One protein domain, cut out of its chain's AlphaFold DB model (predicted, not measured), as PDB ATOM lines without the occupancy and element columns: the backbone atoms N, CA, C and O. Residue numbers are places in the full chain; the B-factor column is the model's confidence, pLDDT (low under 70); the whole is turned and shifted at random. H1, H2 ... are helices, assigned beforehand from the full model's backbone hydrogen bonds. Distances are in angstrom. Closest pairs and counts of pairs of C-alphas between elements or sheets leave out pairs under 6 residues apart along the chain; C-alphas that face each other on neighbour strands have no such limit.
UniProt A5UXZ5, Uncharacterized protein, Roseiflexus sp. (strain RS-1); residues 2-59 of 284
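What this domain is: This is residues 2 to 59 of the 284 residues of an uncharacterized protein of Roseiflexus sp. (strain RS-1) (UniProt A5UXZ5). The printed part has little regular structure: a loose, winding chain with helix H1 toward one end of a rod-like outline, and a long link that runs to the other end and turns back into the short helix H2. After H2 the tail folds back toward the beginning of H1. There are 58 residues with two named helices, H1 then H2, and no named strand; the class is all helix, with 20 residues in named elements. The whole is loose, with a radius of gyration of the C-alphas of 14.3 A and spans of 44 by 19 by 19 A.

How they stand to each other: H1, residues 2 to 14, and H2, residues 43 to 49, are apart. Residues 38 to 45, of which 43 to 45 belong to H2, stand free. In both helices each O i to N i+4 pair is within hydrogen-bond range.

Where its parts are: H1 begins at C-alpha 2 (41.224, 16.514, 97.442) and measures 18.3 A from first to last C-alpha. H2 measures 9.8 A and ends at C-alpha 49 (52.562, 2.858, 93.499).

The domain as a whole: The C-alphas farthest apart, of Glu 16 and Gly 38, are 44.1 A apart; those of Val 2 and Trp 59 are 11.0 A apart. The link from H1 to H2 is long, 28 residues. The printed part has no cut. Residues 38 to 41 have pLDDT under 70.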
ATOM      1  N   VAL A   2      40.809  15.231  98.058       85.69
ATOM      2  CA  VAL A   2      41.224  16.514  97.442       85.69
ATOM      3  C   VAL A   2      40.969  17.719  98.358       85.69
ATOM      4  O   VAL A   2      41.850  18.556  98.521       85.69
ATOM      5  N   GLY A   3      39.810  17.769  99.025       87.88
ATOM      6  CA  GLY A   3      39.469  18.868  99.941       87.88
ATOM      7  C   GLY A   3      40.458  19.039 101.102       87.88
ATOM      8  O   GLY A   3      40.845  20.157 101.410       87.88
ATOM      9  N   LEU A   4      40.945  17.934 101.681       90.50
ATOM     10  CA  LEU A   4      41.947  17.970 102.754       90.50
ATOM     11  C   LEU A   4      43.271  18.585 102.274       90.50
ATOM     12  O   LEU A   4      43.839  19.441 102.947       90.50
ATOM     13  N   ASN A   5      43.739  18.176 101.089       91.25
ATOM     14  CA  ASN A   5      44.931  18.760 100.475       91.25
ATOM     15  C   ASN A   5      44.734  20.246 100.157       91.25
ATOM     16  O   ASN A   5      45.652  21.033 100.370       91.25
ATOM     17  N   HIS A   6      43.547  20.629  99.678       90.62
ATOM     18  CA  HIS A   6      43.219  22.017  99.365       90.62
ATOM     19  C   HIS A   6      43.249  22.914 100.609       90.62
ATOM     20  O   HIS A   6      43.926  23.939 100.602       90.62
ATOM     21  N   GLU A   7      42.571  22.518 101.690       93.56
ATOM     22  CA  GLU A   7      42.532  23.306 102.926       93.56
ATOM     23  C   GLU A   7      43.915  23.407 103.581       93.56
ATOM     24  O   GLU A   7      44.318  24.491 104.000       93.56
ATOM     25  N   PHE A   8      44.691  22.319 103.592       92.06
ATOM     26  CA  PHE A   8      46.051  22.351 104.132       92.06
ATOM     27  C   PHE A   8      46.988  23.238 103.301       92.06
ATOM     28  O   PHE A   8      47.745  24.031 103.856       92.06
ATOM     29  N   ALA A   9      46.903  23.173 101.966       91.50
ATOM     30  CA  ALA A   9      47.654  24.067 101.086       91.50
ATOM     31  C   ALA A   9      47.264  25.539 101.300       91.50
ATOM     32  O   ALA A   9      48.139  26.409 101.318       91.50
ATOM     33  N   ARG A  10      45.968  25.821 101.499       90.81
ATOM     34  CA  ARG A  10      45.470  27.173 101.786       90.81
ATOM     35  C   ARG A  10      46.005  27.701 103.115       90.81
ATOM     36  O   ARG A  10      46.409  28.856 103.173       90.81
ATOM     37  N   GLU A  11      46.050  26.865 104.149       92.94
ATOM     38  CA  GLU A  11      46.609  27.234 105.454       92.94
ATOM     39  C   GLU A  11      48.114  27.532 105.365       92.94
ATOM     40  O   GLU A  11      48.581  28.524 105.923       92.94
ATOM     41  N   LEU A  12      48.885  26.729 104.622       91.69
ATOM     42  CA  LEU A  12      50.316  26.986 104.409       91.69
ATOM     43  C   LEU A  12      50.563  28.308 103.679       91.69
ATOM     44  O   LEU A  12      51.458  29.061 104.064       91.69
ATOM     45  N   LEU A  13      49.753  28.598 102.657       90.56
ATOM     46  CA  LEU A  13      49.806  29.870 101.942       90.56
ATOM     47  C   LEU A  13      49.441  31.041 102.864       90.56
ATOM     48  O   LEU A  13      50.116  32.066 102.838       90.56
ATOM     49  N   TRP A  14      48.408  30.883 103.697       93.31
ATOM     50  CA  TRP A  14      47.989  31.898 104.666       93.31
ATOM     51  C   TRP A  14      49.065  32.184 105.724       93.31
ATOM     52  O   TRP A  14      49.230  33.327 106.135       93.31
ATOM     53  N   ARG A  15      49.845  31.171 106.117       94.75
ATOM     54  CA  ARG A  15      50.998  31.304 107.024       94.75
ATOM     55  C   ARG A  15      52.295  31.752 106.341       94.75
ATOM     56  O   ARG A  15      53.348  31.690 106.970       94.75
ATOM     57  N   GLU A  16      52.230  32.165 105.076       92.38
ATOM     58  CA  GLU A  16      53.368  32.667 104.293       92.38
ATOM     59  C   GLU A  16      54.530  31.663 104.151       92.38
ATOM     60  O   GLU A  16      55.686  32.048 103.958       92.38
ATOM     61  N   TYR A  17      54.249  30.354 104.199       89.94
ATOM     62  CA  TYR A  17      55.269  29.356 103.881       89.94
ATOM     63  C   TYR A  17      55.655  29.440 102.400       89.94
ATOM     64  O   TYR A  17      54.802  29.461 101.509       89.94
ATOM     65  N   VAL A  18      56.961  29.416 102.128       87.50
ATOM     66  CA  VAL A  18      57.488  29.361 100.760       87.50
ATOM     67  C   VAL A  18      57.189  27.978 100.180       87.50
ATOM     68  O   VAL A  18      57.810  26.988 100.560       87.50
ATOM     69  N   THR A  19      56.222  27.901  99.266       83.88
ATOM     70  CA  THR A  19      55.848  26.664  98.561       83.88
ATOM     71  C   THR A  19      55.734  26.921  97.060       83.88
ATOM     72  O   THR A  19      55.464  28.041  96.628       83.88
ATOM     73  N   ASP A  20      55.909  25.878  96.249       86.88
ATOM     74  CA  ASP A  20      55.704  25.928  94.794       86.88
ATOM     75  C   ASP A  20      54.230  25.718  94.382       86.88
ATOM     76  O   ASP A  20      53.923  25.654  93.192       86.88
ATOM     77  N   GLN A  21      53.326  25.594  95.367       84.00
ATOM     78  CA  GLN A  21      51.885  25.336  95.228       84.00
ATOM     79  C   GLN A  21      51.517  24.056  94.446       84.00
ATOM     80  O   GLN A  21      50.364  23.887  94.050       84.00
ATOM     81  N   ARG A  22      52.461  23.129  94.235       88.31
ATOM     82  CA  ARG A  22      52.229  21.853  93.519       88.31
ATOM     83  C   ARG A  22      52.168  20.641  94.448       88.31
ATOM     84  O   ARG A  22      51.903  19.522  93.995       88.31
ATOM     85  N   GLY A  23      52.417  20.861  95.736       84.81
ATOM     86  CA  GLY A  23      52.432  19.834  96.769       84.81
ATOM     87  C   GLY A  23      51.123  19.049  96.862       84.81
ATOM     88  O   GLY A  23      50.026  19.594  96.772       84.81
ATOM     89  N   SER A  24      51.249  17.739  97.052       90.88
ATOM     90  CA  SER A  24      50.152  16.834  97.406       90.88
ATOM     91  C   SER A  24      50.543  16.139  98.702       90.88
ATOM     92  O   SER A  24      51.307  15.178  98.690       90.88
ATOM     93  N   TYR A  25      50.088  16.707  99.815       89.56
ATOM     94  CA  TYR A  25      50.546  16.384 101.166       89.56
ATOM     95  C   TYR A  25      49.955  15.071 101.685       89.56
ATOM     96  O   TYR A  25      50.649  14.285 102.323       89.56
ATOM     97  N   PHE A  26      48.686  14.810 101.370       92.50
ATOM     98  CA  PHE A  26      47.962  13.611 101.785       92.50
ATOM     99  C   PHE A  26      47.602  12.797 100.549       92.50
ATOM    100  O   PHE A  26      46.687  13.161  99.808       92.50
ATOM    101  N   ARG A  27      48.347  11.716 100.308       91.94
ATOM    102  CA  ARG A  27      48.162  10.836  99.139       91.94
ATOM    103  C   ARG A  27      47.861   9.383  99.494       91.94
ATOM    104  O   ARG A  27      47.700   8.573  98.593       91.94
ATOM    105  N   GLN A  28      47.828   9.065 100.782       89.38
ATOM    106  CA  GLN A  28      47.540   7.734 101.290       89.38
ATOM    107  C   GLN A  28      46.510   7.856 102.410       89.38
ATOM    108  O   GLN A  28      46.692   8.627 103.351       89.38
ATOM    109  N   PHE A  29      45.424   7.127 102.242       86.25
ATOM    110  CA  PHE A  29      44.221   7.081 103.055       86.25
ATOM    111  C   PHE A  29      43.962   5.651 103.533       86.25
ATOM    112  O   PHE A  29      43.417   5.484 104.622       86.25
ATOM    113  N   TRP A  30      44.396   4.650 102.761       85.12
ATOM    114  CA  TRP A  30      44.269   3.238 103.103       85.12
ATOM    115  C   TRP A  30      45.571   2.656 103.666       85.12
ATOM    116  O   TRP A  30      46.683   3.093 103.335       85.12
ATOM    117  N   ASP A  31      45.425   1.664 104.546       82.88
ATOM    118  CA  ASP A  31      46.556   0.880 105.031       82.88
ATOM    119  C   ASP A  31      47.060  -0.042 103.912       82.88
ATOM    120  O   ASP A  31      46.283  -0.681 103.205       82.88
ATOM    121  N   VAL A  32      48.379  -0.087 103.740       82.50
ATOM    122  CA  VAL A  32      49.067  -0.884 102.712       82.50
ATOM    123  C   VAL A  32      50.026  -1.899 103.325       82.50
ATOM    124  O   VAL A  32      50.738  -2.589 102.604       82.50
ATOM    125  N   THR A  33      50.055  -2.009 104.655       80.44
ATOM    126  CA  THR A  33      50.970  -2.897 105.387       80.44
ATOM    127  C   THR A  33      50.758  -4.369 105.018       80.44
ATOM    128  O   THR A  33      51.709  -5.145 105.019       80.44
ATOM    129  N   GLY A  34      49.526  -4.750 104.667       75.38
ATOM    130  CA  GLY A  34      49.176  -6.102 104.223       75.38
ATOM    131  C   GLY A  34      49.424  -6.390 102.737       75.38
ATOM    132  O   GLY A  34      49.140  -7.499 102.292       75.38
ATOM    133  N   TYR A  35      49.918  -5.425 101.956       80.12
ATOM    134  CA  TYR A  35      50.119  -5.605 100.520       80.12
ATOM    135  C   TYR A  35      51.338  -6.489 100.226       80.12
ATOM    136  O   TYR A  35      52.470  -6.146 100.572       80.12
ATOM    137  N   LEU A  36      51.114  -7.596  99.515       77.69
ATOM    138  CA  LEU A  36      52.183  -8.472  99.033       77.69
ATOM    139  C   LEU A  36      52.618  -8.052  97.621       77.69
ATOM    140  O   LEU A  36      51.804  -7.938  96.700       77.69
ATOM    141  N   HIS A  37      53.920  -7.814  97.447       72.38
ATOM    142  CA  HIS A  37      54.508  -7.434  96.164       72.38
ATOM    143  C   HIS A  37      55.094  -8.668  95.467       72.38
ATOM    144  O   HIS A  37      55.867  -9.415  96.056       72.38
ATOM    145  N   GLY A  38      54.748  -8.883  94.196       63.00
ATOM    146  CA  GLY A  38      55.176 -10.076  93.447       63.00
ATOM    147  C   GLY A  38      56.632 -10.059  92.954       63.00
ATOM    148  O   GLY A  38      57.117 -11.073  92.464       63.00
ATOM    149  N   SER A  39      57.341  -8.929  93.050       63.53
ATOM    150  CA  SER A  39      58.731  -8.789  92.588       63.53
ATOM    151  C   SER A  39      59.466  -7.689  93.346       63.53
ATOM    152  O   SER A  39      58.835  -6.713  93.746       63.53
ATOM    153  N   ALA A  40      60.791  -7.811  93.477       60.91
ATOM    154  CA  ALA A  40      61.665  -6.812  94.094       60.91
ATOM    155  C   ALA A  40      61.707  -5.507  93.269       60.91
ATOM    156  O   ALA A  40      62.628  -5.265  92.491       60.91
ATOM    157  N   GLU A  41      60.667  -4.688  93.403       69.12
ATOM    158  CA  GLU A  41      60.650  -3.304  92.941       69.12
ATOM    159  C   GLU A  41      61.521  -2.446  93.879       69.12
ATOM    160  O   GLU A  41      61.704  -2.764  95.057       69.12
ATOM    161  N   ASP A  42      62.065  -1.343  93.361       82.12
ATOM    162  CA  ASP A  42      62.709  -0.324  94.194       82.12
ATOM    163  C   ASP A  42      61.708   0.154  95.273       82.12
ATOM    164  O   ASP A  42      60.574   0.506  94.920       82.12
ATOM    165  N   PRO A  43      62.086   0.188  96.568       83.12
ATOM    166  CA  PRO A  43      61.210   0.635  97.648       83.12
ATOM    167  C   PRO A  43      60.527   1.986  97.401       83.12
ATOM    168  O   PRO A  43      59.388   2.175  97.830       83.12
ATOM    169  N   GLU A  44      61.186   2.925  96.716       85.12
ATOM    170  CA  GLU A  44      60.579   4.225  96.402       85.12
ATOM    171  C   GLU A  44      59.497   4.113  95.323       85.12
ATOM    172  O   GLU A  44      58.439   4.738  95.435       85.12
ATOM    173  N   VAL A  45      59.724   3.277  94.307       85.19
ATOM    174  CA  VAL A  45      58.746   3.019  93.239       85.19
ATOM    175  C   VAL A  45      57.523   2.309  93.809       85.19
ATOM    176  O   VAL A  45      56.393   2.717  93.536       85.19
ATOM    177  N   LEU A  46      57.741   1.308  94.664       83.56
ATOM    178  CA  LEU A  46      56.663   0.603  95.347       83.56
ATOM    179  C   LEU A  46      55.865   1.554  96.250       83.56
ATOM    180  O   LEU A  46      54.636   1.552  96.217       83.56
ATOM    181  N   ARG A  47      56.542   2.416  97.019       86.38
ATOM    182  CA  ARG A  47      55.867   3.397  97.881       86.38
ATOM    183  C   ARG A  47      55.003   4.370  97.081       86.38
ATOM    184  O   ARG A  47      53.921   4.723  97.542       86.38
ATOM    185  N   GLU A  48      55.468   4.814  95.917       88.00
ATOM    186  CA  GLU A  48      54.694   5.697  95.042       88.00
ATOM    187  C   GLU A  48      53.480   4.978  94.432       88.00
ATOM    188  O   GLU A  48      52.393   5.550  94.390       88.00
ATOM    189  N   LYS A  49      53.637   3.713  94.030       85.38
ATOM    190  CA  LYS A  49      52.562   2.858  93.499       85.38
ATOM    191  C   LYS A  49      51.481   2.545  94.535       85.38
ATOM    192  O   LYS A  49      50.312   2.436  94.194       85.38
ATOM    193  N   LEU A  50      51.860   2.449  95.809       87.38
ATOM    194  CA  LEU A  50      50.940   2.209  96.924       87.38
ATOM    195  C   LEU A  50      50.219   3.466  97.426       87.38
ATOM    196  O   LEU A  50      49.394   3.372  98.332       87.38
ATOM    197  N   ARG A  51      50.507   4.652  96.875       89.50
ATOM    198  CA  ARG A  51      49.670   5.829  97.141       89.50
ATOM    199  C   ARG A  51      48.303   5.623  96.503       89.50
ATOM    200  O   ARG A  51      48.216   5.054  95.425       89.50
ATOM    201  N   ASP A  52      47.258   6.144  97.132       87.81
ATOM    202  CA  ASP A  52      45.888   6.004  96.629       87.81
ATOM    203  C   ASP A  52      45.579   7.011  95.517       87.81
ATOM    204  O   ASP A  52      44.741   6.757  94.662       87.81
ATOM    205  N   ILE A  53      46.273   8.157  95.497       89.75
ATOM    206  CA  ILE A  53      46.095   9.178  94.456       89.75
ATOM    207  C   ILE A  53      47.422   9.623  93.821       89.75
ATOM    208  O   ILE A  53      48.428   9.803  94.532       89.75
ATOM    209  N   PRO A  54      47.443   9.907  92.501       90.06
ATOM    210  CA  PRO A  54      48.588  10.530  91.860       90.06
ATOM    211  C   PRO A  54      48.707  11.997  92.312       90.06
ATOM    212  O   PRO A  54      47.745  12.564  92.845       90.06
ATOM    213  N   PRO A  55      49.861  12.656  92.116       91.12
ATOM    214  CA  PRO A  55      50.035  14.047  92.525       91.12
ATOM    215  C   PRO A  55      48.978  14.960  91.885       91.12
ATOM    216  O   PRO A  55      48.852  14.996  90.660       91.12
ATOM    217  N   LEU A  56      48.265  15.742  92.703       89.81
ATOM    218  CA  LEU A  56      47.125  16.571  92.283       89.81
ATOM    219  C   LEU A  56      47.487  17.569  91.178       89.81
ATOM    220  O   LEU A  56      46.673  17.863  90.311       89.81
ATOM    221  N   HIS A  57      48.721  18.078  91.164       89.00
ATOM    222  CA  HIS A  57      49.177  19.021  90.137       89.00
ATOM    223  C   HIS A  57      49.287  18.401  88.732       89.00
ATOM    224  O   HIS A  57      49.467  19.136  87.763       89.00
ATOM    225  N   ARG A  58      49.227  17.067  88.617       88.94
ATOM    226  CA  ARG A  58      49.231  16.334  87.341       88.94
ATOM    227  C   ARG A  58      47.827  15.996  86.850       88.94
ATOM    228  O   ARG A  58      47.692  15.496  85.738       88.94
ATOM    229  N   TRP A  59      46.804  16.245  87.664       89.00
ATOM    230  CA  TRP A  59      45.426  15.928  87.317       89.00
ATOM    231  C   TRP A  59      44.964  16.818  86.167       89.00
ATOM    232  O   TRP A  59      45.198  18.032  86.152       89.00
TER     233      TRP A  59